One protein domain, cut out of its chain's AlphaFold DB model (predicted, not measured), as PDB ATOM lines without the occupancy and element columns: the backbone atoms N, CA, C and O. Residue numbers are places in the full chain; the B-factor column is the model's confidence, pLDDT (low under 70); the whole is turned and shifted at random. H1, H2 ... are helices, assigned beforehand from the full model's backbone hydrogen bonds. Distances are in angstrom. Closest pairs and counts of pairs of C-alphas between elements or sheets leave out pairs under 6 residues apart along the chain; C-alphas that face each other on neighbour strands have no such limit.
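AT A GLANCE: This is residues 23 to 107 of the 334 residues of an uncharacterized protein of Bugula neritina (UniProt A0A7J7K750). The model is a long helical hairpin of H2 and H3, with a small head of loops and the short helix H1 at one end. At the other end residues 73 to 79 stick out. The printed part has 85 residues with three named helices, H1, H2 and H3 in that order, no named strand, and the class all helix. It is a loose rod, with a radius of gyration of the C-alphas of 17.3 A and spans of 54 by 19 by 17 A.

IN THESE COORDINATES: Residues 23 to 34 hold no named element. H1 is residues 35 to 39, beginning at C-alpha 35 (51.641, 39.551, -41.952). H2, residues 48 to 74, is 38.8 A long. H3, residues 82 to 105, is 35.5 A long and ends at C-alpha 105 (46.014, 36.285, -35.111).

HOW THE PARTS SIT: H1 and H2 are apart. H1 and H3 are close but not clearly touching; their closest C-alphas, Ile 38 and Leu 105, are 5.8 A apart. The hairpin's helices H2 and H3 touch through residues 54 to 65 and 88 to 99 alone, closest at the C-alphas of Leu 54 and Ala 95, 6.8 A. They run opposite ways at 38 degrees, only just a steep tilt. Every O i to N i+4 pair is within hydrogen-bond range in H1 and H2, and 19 of 20 in H3.

THE WHOLE: The farthest C-alphas, Ala 36 and Glu 77, are 54.5 A apart. The printed part has no cut, and both links are short. pLDDT is under 70 at 17 residues, among them 74 to 82.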
ATOM      1  N   ASN A  23      44.979  26.782 -39.812       54.62
ATOM      2  CA  ASN A  23      43.607  26.895 -39.304       54.62
ATOM      3  C   ASN A  23      42.982  28.284 -39.559       54.62
ATOM      4  O   ASN A  23      42.889  29.156 -38.700       54.62
ATOM      5  N   THR A  24      42.485  28.484 -40.780       63.94
ATOM      6  CA  THR A  24      41.902  29.742 -41.299       63.94
ATOM      7  C   THR A  24      40.495  30.073 -40.783       63.94
ATOM      8  O   THR A  24      39.830  30.966 -41.312       63.94
ATOM      9  N   SER A  25      39.988  29.378 -39.761       72.19
ATOM     10  CA  SER A  25      38.567  29.466 -39.391       72.19
ATOM     11  C   SER A  25      38.150  30.830 -38.812       72.19
ATOM     12  O   SER A  25      36.976  31.206 -38.907       72.19
ATOM     13  N   PHE A  26      39.115  31.585 -38.281       79.94
ATOM     14  CA  PHE A  26      38.945  32.941 -37.755       79.94
ATOM     15  C   PHE A  26      39.225  34.042 -38.784       79.94
ATOM     16  O   PHE A  26      38.991  35.207 -38.478       79.94
ATOM     17  N   LEU A  27      39.662  33.717 -40.005       82.06
ATOM     18  CA  LEU A  27      39.881  34.707 -41.061       82.06
ATOM     19  C   LEU A  27      38.595  34.969 -41.854       82.06
ATOM     20  O   LEU A  27      37.805  34.064 -42.145       82.06
ATOM     21  N   LYS A  28      38.369  36.226 -42.242       82.44
ATOM     22  CA  LYS A  28      37.311  36.565 -43.203       82.44
ATOM     23  C   LYS A  28      37.705  36.065 -44.592       82.44
ATOM     24  O   LYS A  28      38.728  36.470 -45.126       82.44
ATOM     25  N   LYS A  29      36.834  35.274 -45.226       75.38
ATOM     26  CA  LYS A  29      37.042  34.755 -46.594       75.38
ATOM     27  C   LYS A  29      37.244  35.846 -47.656       75.38
ATOM     28  O   LYS A  29      37.790  35.564 -48.712       75.38
ATOM     29  N   SER A  30      36.779  37.066 -47.393       72.31
ATOM     30  CA  SER A  30      36.807  38.195 -48.328       72.31
ATOM     31  C   SER A  30      37.989  39.149 -48.134       72.31
ATOM     32  O   SER A  30      38.070  40.134 -48.861       72.31
ATOM     33  N   TYR A  31      38.859  38.929 -47.139       70.94
ATOM     34  CA  TYR A  31      39.952  39.849 -46.820       70.94
ATOM     35  C   TYR A  31      41.303  39.124 -46.915       70.94
ATOM     36  O   TYR A  31      41.521  38.185 -46.147       70.94
ATOM     37  N   PRO A  32      42.213  39.529 -47.821       71.19
ATOM     38  CA  PRO A  32      43.559  38.976 -47.850       71.19
ATOM     39  C   PRO A  32      44.298  39.422 -46.585       71.19
ATOM     40  O   PRO A  32      44.554  40.606 -46.391       71.19
ATOM     41  N   CYS A  33      44.588  38.478 -45.692       74.00
ATOM     42  CA  CYS A  33      45.323  38.753 -44.463       74.00
ATOM     43  C   CYS A  33      46.822  38.768 -44.763       74.00
ATOM     44  O   CYS A  33      47.374  37.754 -45.194       74.00
ATOM     45  N   THR A  34      47.485  39.902 -44.541       76.56
ATOM     46  CA  THR A  34      48.945  39.993 -44.634       76.56
ATOM     47  C   THR A  34      49.589  39.905 -43.253       76.56
ATOM     48  O   THR A  34      48.973  40.215 -42.234       76.56
ATOM     49  N   LEU A  35      50.873  39.542 -43.203       69.56
ATOM     50  CA  LEU A  35      51.641  39.551 -41.952       69.56
ATOM     51  C   LEU A  35      51.663  40.948 -41.304       69.56
ATOM     52  O   LEU A  35      51.694  41.057 -40.083       69.56
ATOM     53  N   ALA A  36      51.597  42.010 -42.113       69.81
ATOM     54  CA  ALA A  36      51.500  43.383 -41.631       69.81
ATOM     55  C   ALA A  36      50.149  43.670 -40.947       69.81
ATOM     56  O   ALA A  36      50.116  44.376 -39.941       69.81
ATOM     57  N   ASP A  37      49.044  43.092 -41.429       72.50
ATOM     58  CA  ASP A  37      47.731  43.212 -40.777       72.50
ATOM     59  C   ASP A  37      47.712  42.524 -39.403       72.50
ATOM     60  O   ASP A  37      47.116  43.048 -38.462       72.50
ATOM     61  N   ILE A  38      48.391  41.379 -39.274       74.00
ATOM     62  CA  ILE A  38      48.532  40.647 -38.004       74.00
ATOM     63  C   ILE A  38      49.445  41.419 -37.046       74.00
ATOM     64  O   ILE A  38      49.082  41.676 -35.900       74.00
ATOM     65  N   ALA A  39      50.618  41.839 -37.525       69.38
ATOM     66  CA  ALA A  39      51.605  42.553 -36.723       69.38
ATOM     67  C   ALA A  39      51.078  43.910 -36.224       69.38
ATOM     68  O   ALA A  39      51.384  44.316 -35.107       69.38
ATOM     69  N   SER A  40      50.272  44.603 -37.034       68.94
ATOM     70  CA  SER A  40      49.665  45.890 -36.664       68.94
ATOM     71  C   SER A  40      48.530  45.769 -35.640       68.94
ATOM     72  O   SER A  40      47.997  46.786 -35.199       68.94
ATOM     73  N   GLY A  41      48.125  44.548 -35.268       68.38
ATOM     74  CA  GLY A  41      46.999  44.315 -34.361       68.38
ATOM     75  C   GLY A  41      45.639  44.678 -34.971       68.38
ATOM     76  O   GLY A  41      44.654  44.835 -34.247       68.38
ATOM     77  N   SER A  42      45.564  44.835 -36.296       74.50
ATOM     78  CA  SER A  42      44.337  45.203 -36.999       74.50
ATOM     79  C   SER A  42      43.346  44.044 -36.991       74.50
ATOM     80  O   SER A  42      43.517  43.068 -37.704       74.50
ATOM     81  N   ILE A  43      42.227  44.166 -36.280       80.62
ATOM     82  CA  ILE A  43      41.193  43.112 -36.220       80.62
ATOM     83  C   ILE A  43      40.348  42.979 -37.504       80.62
ATOM     84  O   ILE A  43      39.394  42.202 -37.557       80.62
ATOM     85  N   ARG A  44      40.647  43.751 -38.559       80.00
ATOM     86  CA  ARG A  44      39.814  43.823 -39.776       80.00
ATOM     87  C   ARG A  44      39.721  42.487 -40.509       80.00
ATOM     88  O   ARG A  44      38.655  42.180 -41.055       80.00
ATOM     89  N   HIS A  45      40.792  41.699 -40.463       78.06
ATOM     90  CA  HIS A  45      40.892  40.376 -41.076       78.06
ATOM     91  C   HIS A  45      40.179  39.272 -40.268       78.06
ATOM     92  O   HIS A  45      39.989  38.170 -40.783       78.06
ATOM     93  N   ILE A  46      39.731  39.565 -39.038       84.19
ATOM     94  CA  ILE A  46      39.160  38.585 -38.107       84.19
ATOM     95  C   ILE A  46      37.647  38.483 -38.266       84.19
ATOM     96  O   ILE A  46      36.911  39.472 -38.298       84.19
ATOM     97  N   ASN A  47      37.156  37.252 -38.330       86.75
ATOM     98  CA  ASN A  47      35.747  36.917 -38.298       86.75
ATOM     99  C   ASN A  47      35.215  36.986 -36.859       86.75
ATOM    100  O   ASN A  47      35.196  35.992 -36.134       86.75
ATOM    101  N   LEU A  48      34.728  38.163 -36.461       85.12
ATOM    102  CA  LEU A  48      34.179  38.395 -35.121       85.12
ATOM    103  C   LEU A  48      33.009  37.460 -34.772       85.12
ATOM    104  O   LEU A  48      32.864  37.093 -33.616       85.12
ATOM    105  N   SER A  49      32.233  36.980 -35.753       86.94
ATOM    106  CA  SER A  49      31.160  36.007 -35.489       86.94
ATOM    107  C   SER A  49      31.699  34.683 -34.933       86.94
ATOM    108  O   SER A  49      31.065  34.064 -34.080       86.94
ATOM    109  N   ARG A  50      32.880  34.245 -35.387       85.94
ATOM    110  CA  ARG A  50      33.571  33.070 -34.837       85.94
ATOM    111  C   ARG A  50      34.110  33.342 -33.436       85.94
ATOM    112  O   ARG A  50      33.957  32.485 -32.574       85.94
ATOM    113  N   VAL A  51      34.662  34.531 -33.200       86.88
ATOM    114  CA  VAL A  51      35.145  34.944 -31.871       86.88
ATOM    115  C   VAL A  51      34.001  34.959 -30.855       86.88
ATOM    116  O   VAL A  51      34.129  34.356 -29.799       86.88
ATOM    117  N   THR A  52      32.840  35.524 -31.201       87.94
ATOM    118  CA  THR A  52      31.655  35.515 -30.325       87.94
ATOM    119  C   THR A  52      31.145  34.098 -30.044       87.94
ATOM    120  O   THR A  52      30.683  33.812 -28.945       87.94
ATOM    121  N   LYS A  53      31.237  33.173 -31.012       89.00
ATOM    122  CA  LYS A  53      30.888  31.759 -30.775       89.00
ATOM    123  C   LYS A  53      31.847  31.094 -29.788       89.00
ATOM    124  O   LYS A  53      31.384  30.369 -28.912       89.00
ATOM    125  N   LEU A  54      33.148  31.352 -29.922       88.50
ATOM    126  CA  LEU A  54      34.160  30.855 -28.991       88.50
ATOM    127  C   LEU A  54      33.944  31.433 -27.586       88.50
ATOM    128  O   LEU A  54      33.953  30.688 -26.614       88.50
ATOM    129  N   GLU A  55      33.665  32.732 -27.481       90.56
ATOM    130  CA  GLU A  55      33.323  33.395 -26.219       90.56
ATOM    131  C   GLU A  55      32.104  32.743 -25.553       90.56
ATOM    132  O   GLU A  55      32.179  32.328 -24.400       90.56
ATOM    133  N   GLN A  56      31.008  32.544 -26.293       90.38
ATOM    134  CA  GLN A  56      29.818  31.859 -25.780       90.38
ATOM    135  C   GLN A  56      30.116  30.423 -25.331       90.38
ATOM    136  O   GLN A  56      29.572  29.965 -24.323       90.38
ATOM    137  N   GLN A  57      30.965  29.700 -26.067       89.88
ATOM    138  CA  GLN A  57      31.397  28.355 -25.689       89.88
ATOM    139  C   GLN A  57      32.206  28.383 -24.386       89.88
ATOM    140  O   GLN A  57      31.949  27.566 -23.505       89.88
ATOM    141  N   LEU A  58      33.124  29.338 -24.231       90.19
ATOM    142  CA  LEU A  58      33.925  29.520 -23.020       90.19
ATOM    143  C   LEU A  58      33.070  29.924 -21.817       90.19
ATOM    144  O   LEU A  58      33.261  29.374 -20.736       90.19
ATOM    145  N   SER A  59      32.087  30.812 -21.988       90.19
ATOM    146  CA  SER A  59      31.162  31.185 -20.910       90.19
ATOM    147  C   SER A  59      30.329  29.994 -20.433       90.19
ATOM    148  O   SER A  59      30.153  29.808 -19.230       90.19
ATOM    149  N   ARG A  60      29.842  29.157 -21.362       89.25
ATOM    150  CA  ARG A  60      29.126  27.916 -21.019       89.25
ATOM    151  C   ARG A  60      30.035  26.940 -20.286       89.25
ATOM    152  O   ARG A  60      29.669  26.465 -19.217       89.25
ATOM    153  N   LEU A  61      31.232  26.704 -20.823       90.38
ATOM    154  CA  LEU A  61      32.219  25.807 -20.230       90.38
ATOM    155  C   LEU A  61      32.619  26.257 -18.819       90.38
ATOM    156  O   LEU A  61      32.708  25.430 -17.916       90.38
ATOM    157  N   TYR A  62      32.808  27.561 -18.611       89.38
ATOM    158  CA  TYR A  62      33.070  28.137 -17.295       89.38
ATOM    159  C   TYR A  62      31.909  27.893 -16.328       89.38
ATOM    160  O   TYR A  62      32.141  27.461 -15.203       89.38
ATOM    161  N   GLY A  63      30.663  28.112 -16.761       88.50
ATOM    162  CA  GLY A  63      29.479  27.830 -15.947       88.50
ATOM    163  C   GLY A  63      29.379  26.356 -15.543       88.50
ATOM    164  O   GLY A  63      29.129  26.050 -14.377       88.50
ATOM    165  N   GLU A  64      29.638  25.440 -16.479       86.50
ATOM    166  CA  GLU A  64      29.623  23.998 -16.218       86.50
ATOM    167  C   GLU A  64      30.769  23.562 -15.286       86.50
ATOM    168  O   GLU A  64      30.530  22.819 -14.335       86.50
ATOM    169  N   LEU A  65      31.994  24.062 -15.492       85.31
ATOM    170  CA  LEU A  65      33.144  23.823 -14.605       85.31
ATOM    171  C   LEU A  65      32.917  24.393 -13.204       85.31
ATOM    172  O   LEU A  65      33.275  23.764 -12.210       85.31
ATOM    173  N   HIS A  66      32.317  25.578 -13.110       84.81
ATOM    174  CA  HIS A  66      32.019  26.210 -11.835       84.81
ATOM    175  C   HIS A  66      30.953  25.425 -11.066       84.81
ATOM    176  O   HIS A  66      31.147  25.138  -9.888       84.81
ATOM    177  N   SER A  67      29.876  25.009 -11.740       82.31
ATOM    178  CA  SER A  67      28.863  24.111 -11.172       82.31
ATOM    179  C   SER A  67      29.477  22.777 -10.734       82.31
ATOM    180  O   SER A  67      29.173  22.278  -9.654       82.31
ATOM    181  N   TYR A  68      30.403  22.222 -11.517       78.25
ATOM    182  CA  TYR A  68      31.129  21.009 -11.146       78.25
ATOM    183  C   TYR A  68      31.957  21.204  -9.870       78.25
ATOM    184  O   TYR A  68      31.901  20.380  -8.958       78.25
ATOM    185  N   LEU A  69      32.694  22.313  -9.779       80.81
ATOM    186  CA  LEU A  69      33.535  22.639  -8.630       80.81
ATOM    187  C   LEU A  69      32.709  22.892  -7.360       80.81
ATOM    188  O   LEU A  69      33.141  22.518  -6.271       80.81
ATOM    189  N   THR A  70      31.535  23.518  -7.476       79.56
ATOM    190  CA  THR A  70      30.638  23.733  -6.333       79.56
ATOM    191  C   THR A  70      30.006  22.423  -5.867       79.56
ATOM    192  O   THR A  70      30.026  22.156  -4.670       79.56
ATOM    193  N   HIS A  71      29.567  21.548  -6.777       74.12
ATOM    194  CA  HIS A  71      29.063  20.215  -6.418       74.12
ATOM    195  C   HIS A  71      30.126  19.334  -5.747       74.12
ATOM    196  O   HIS A  71      29.830  18.677  -4.750       74.12
ATOM    197  N   PHE A  72      31.374  19.380  -6.220       70.94
ATOM    198  CA  PHE A  72      32.489  18.654  -5.599       70.94
ATOM    199  C   PHE A  72      32.772  19.099  -4.159       70.94
ATOM    200  O   PHE A  72      33.209  18.301  -3.334       70.94
ATOM    201  N   LYS A  73      32.535  20.378  -3.844       73.38
ATOM    202  CA  LYS A  73      32.718  20.925  -2.492       73.38
ATOM    203  C   LYS A  73      31.554  20.599  -1.553       73.38
ATOM    204  O   LYS A  73      31.752  20.604  -0.343       73.38
ATOM    205  N   SER A  74      30.359  20.350  -2.090       69.69
ATOM    206  CA  SER A  74      29.134  20.156  -1.303       69.69
ATOM    207  C   SER A  74      28.793  18.690  -1.020       69.69
ATOM    208  O   SER A  74      28.097  18.423  -0.045       69.69
ATOM    209  N   THR A  75      29.279  17.740  -1.822       57.50
ATOM    210  CA  THR A  75      29.012  16.302  -1.643       57.50
ATOM    211  C   THR A  75      30.257  15.476  -1.988       57.50
ATOM    212  O   THR A  75      30.699  15.536  -3.133       57.50
ATOM    213  N   PRO A  76      30.819  14.687  -1.049       54.09
ATOM    214  CA  PRO A  76      32.041  13.909  -1.271       54.09
ATOM    215  C   PRO A  76      31.820  12.549  -1.967       54.09
ATOM    216  O   PRO A  76      32.739  11.733  -1.993       54.09
ATOM    217  N   GLU A  77      30.643  12.277  -2.541       52.44
ATOM    218  CA  GLU A  77      30.390  11.016  -3.256       52.44
ATOM    219  C   GLU A  77      30.624  11.123  -4.775       52.44
ATOM    220  O   GLU A  77      30.177  12.079  -5.417       52.44
ATOM    221  N   PRO A  78      31.275  10.121  -5.397       57.94
ATOM    222  CA  PRO A  78      31.611  10.144  -6.810       57.94
ATOM    223  C   PRO A  78      30.444   9.599  -7.643       57.94
ATOM    224  O   PRO A  78      30.519   8.504  -8.192       57.94
ATOM    225  N   ILE A  79      29.359  10.364  -7.783       51.47
ATOM    226  CA  ILE A  79      28.328  10.075  -8.796       51.47
ATOM    227  C   ILE A  79      28.450  11.101  -9.912       51.47
ATOM    228  O   ILE A  79      27.599  11.959 -10.142       51.47
ATOM    229  N   LEU A  80      29.552  11.004 -10.639       54.09
ATOM    230  CA  LEU A  80      29.660  11.624 -11.945       54.09
ATOM    231  C   LEU A  80      29.795  10.508 -12.960       54.09
ATOM    232  O   LEU A  80      30.770   9.761 -12.966       54.09
ATOM    233  N   SER A  81      28.785  10.402 -13.824       60.38
ATOM    234  CA  SER A  81      28.890   9.602 -15.035       60.38
ATOM    235  C   SER A  81      30.158  10.039 -15.765       60.38
ATOM    236  O   SER A  81      30.310  11.210 -16.131       60.38
ATOM    237  N   LEU A  82      31.064   9.081 -15.958       66.25
ATOM    238  CA  LEU A  82      32.315   9.199 -16.705       66.25
ATOM    239  C   LEU A  82      32.118   9.871 -18.081       66.25
ATOM    240  O   LEU A  82      33.058  10.405 -18.665       66.25
ATOM    241  N   ASP A  83      30.892   9.868 -18.601       70.44
ATOM    242  CA  ASP A  83      30.537  10.469 -19.881       70.44
ATOM    243  C   ASP A  83      30.415  11.997 -19.810       70.44
ATOM    244  O   ASP A  83      30.830  12.685 -20.746       70.44
ATOM    245  N   LYS A  84      29.931  12.557 -18.689       74.19
ATOM    246  CA  LYS A  84      29.845  14.018 -18.502       74.19
ATOM    247  C   LYS A  84      31.231  14.652 -18.385       74.19
ATOM    248  O   LYS A  84      31.487  15.671 -19.025       74.19
ATOM    249  N   SER A  85      32.147  14.028 -17.642       75.25
ATOM    250  CA  SER A  85      33.530  14.510 -17.515       75.25
ATOM    251  C   SER A  85      34.288  14.430 -18.843       75.25
ATOM    252  O   SER A  85      34.963  15.385 -19.226       75.25
ATOM    253  N   LYS A  86      34.109  13.347 -19.613       80.12
ATOM    254  CA  LYS A  86      34.665  13.228 -20.971       80.12
ATOM    255  C   LYS A  86      34.132  14.301 -21.922       80.12
ATOM    256  O   LYS A  86      34.899  14.834 -22.718       80.12
ATOM    257  N   SER A  87      32.836  14.615 -21.862       81.88
ATOM    258  CA  SER A  87      32.235  15.664 -22.698       81.88
ATOM    259  C   SER A  87      32.807  17.048 -22.374       81.88
ATOM    260  O   SER A  87      33.168  17.788 -23.288       81.88
ATOM    261  N   LEU A  88      32.955  17.369 -21.086       83.69
ATOM    262  CA  LEU A  88      33.580  18.612 -20.623       83.69
ATOM    263  C   LEU A  88      35.029  18.741 -21.095       83.69
ATOM    264  O   LEU A  88      35.402  19.770 -21.654       83.69
ATOM    265  N   LEU A  89      35.821  17.677 -20.937       83.88
ATOM    266  CA  LEU A  89      37.215  17.645 -21.383       83.88
ATOM    267  C   LEU A  89      37.341  17.867 -22.895       83.88
ATOM    268  O   LEU A  89      38.189  18.641 -23.321       83.88
ATOM    269  N   ARG A  90      36.469  17.260 -23.712       85.69
ATOM    270  CA  ARG A  90      36.459  17.496 -25.170       85.69
ATOM    271  C   ARG A  90      36.082  18.933 -25.528       85.69
ATOM    272  O   ARG A  90      36.661  19.503 -26.447       85.69
ATOM    273  N   SER A  91      35.102  19.511 -24.836       85.19
ATOM    274  CA  SER A  91      34.689  20.903 -25.063       85.19
ATOM    275  C   SER A  91      35.782  21.897 -24.670       85.19
ATOM    276  O   SER A  91      35.955  22.902 -25.363       85.19
ATOM    277  N   LEU A  92      36.530  21.600 -23.602       87.50
ATOM    278  CA  LEU A  92      37.708  22.352 -23.175       87.50
ATOM    279  C   LEU A  92      38.849  22.237 -24.187       87.50
ATOM    280  O   LEU A  92      39.379  23.263 -24.592       87.50
ATOM    281  N   ASP A  93      39.172  21.024 -24.634       84.50
ATOM    282  CA  ASP A  93      40.212  20.771 -25.639       84.50
ATOM    283  C   ASP A  93      39.902  21.480 -26.967       84.50
ATOM    284  O   ASP A  93      40.740  22.142 -27.573       84.50
ATOM    285  N   LYS A  94      38.638  21.452 -27.394       85.00
ATOM    286  CA  LYS A  94      38.217  22.203 -28.577       85.00
ATOM    287  C   LYS A  94      38.359  23.717 -28.380       85.00
ATOM    288  O   LYS A  94      38.818  24.411 -29.285       85.00
ATOM    289  N   ALA A  95      37.940  24.239 -27.226       85.00
ATOM    290  CA  ALA A  95      38.021  25.668 -26.937       85.00
ATOM    291  C   ALA A  95      39.472  26.153 -26.792       85.00
ATOM    292  O   ALA A  95      39.775  27.264 -27.215       85.00
ATOM    293  N   SER A  96      40.371  25.335 -26.238       82.12
ATOM    294  CA  SER A  96      41.791  25.667 -26.099       82.12
ATOM    295  C   SER A  96      42.494  25.718 -27.454       82.12
ATOM    296  O   SER A  96      43.255  26.652 -27.696       82.12
ATOM    297  N   VAL A  97      42.184  24.793 -28.369       81.75
ATOM    298  CA  VAL A  97      42.685  24.835 -29.754       81.75
ATOM    299  C   VAL A  97      42.193  26.092 -30.473       81.75
ATOM    300  O   VAL A  97      42.990  26.814 -31.066       81.75
ATOM    301  N   GLU A  98      40.898  26.407 -30.376       84.06
ATOM    302  CA  GLU A  98      40.332  27.607 -31.007       84.06
ATOM    303  C   GLU A  98      40.883  28.916 -30.399       84.06
ATOM    304  O   GLU A  98      41.118  29.883 -31.125       84.06
ATOM    305  N   LEU A  99      41.141  28.952 -29.087       83.75
ATOM    306  CA  LEU A  99      41.816  30.068 -28.414       83.75
ATOM    307  C   LEU A  99      43.267  30.221 -28.868       83.75
ATOM    308  O   LEU A  99      43.728  31.346 -29.073       83.75
ATOM    309  N   LEU A 100      43.980  29.107 -29.030       78.25
ATOM    310  CA  LEU A 100      45.358  29.117 -29.496       78.25
ATOM    311  C   LEU A 100      45.426  29.678 -30.925       78.25
ATOM    312  O   LEU A 100      46.193  30.605 -31.182       78.25
ATOM    313  N   ASP A 101      44.548  29.214 -31.815       80.19
ATOM    314  CA  ASP A 101      44.427  29.726 -33.186       80.19
ATOM    315  C   ASP A 101      44.137  31.236 -33.218       80.19
ATOM    316  O   ASP A 101      44.740  31.979 -33.996       80.19
ATOM    317  N   LEU A 102      43.243  31.718 -32.347       80.81
ATOM    318  CA  LEU A 102      42.936  33.144 -32.240       80.81
ATOM    319  C   LEU A 102      44.120  33.957 -31.696       80.81
ATOM    320  O   LEU A 102      44.354  35.077 -32.153       80.81
ATOM    321  N   SER A 103      44.886  33.404 -30.752       76.19
ATOM    322  CA  SER A 103      46.032  34.092 -30.149       76.19
ATOM    323  C   SER A 103      47.174  34.342 -31.141       76.19
ATOM    324  O   SER A 103      47.844  35.368 -31.053       76.19
ATOM    325  N   PHE A 104      47.325  33.486 -32.158       71.88
ATOM    326  CA  PHE A 104      48.251  33.727 -33.268       71.88
ATOM    327  C   PHE A 104      47.840  34.895 -34.178       71.88
ATOM    328  O   PHE A 104      48.703  35.506 -34.807       71.88
ATOM    329  N   LEU A 105      46.542  35.209 -34.261       75.19
ATOM    330  CA  LEU A 105      46.014  36.285 -35.111       75.19
ATOM    331  C   LEU A 105      45.961  37.640 -34.396       75.19
ATOM    332  O   LEU A 105      45.958  38.681 -35.049       75.19
ATOM    333  N   VAL A 106      45.919  37.635 -33.060       72.62
ATOM    334  CA  VAL A 106      45.852  38.847 -32.236       72.62
ATOM    335  C   VAL A 106      46.973  38.827 -31.196       72.62
ATOM    336  O   VAL A 106      46.745  38.434 -30.048       72.62
ATOM    337  N   PRO A 107      48.182  39.298 -31.549       65.12
ATOM    338  CA  PRO A 107      49.309  39.381 -30.624       65.12
ATOM    339  C   PRO A 107      49.158  40.590 -29.675       65.12
ATOM    340  O   PRO A 107      50.009  41.468 -29.647       65.12
TER     341      PRO A 107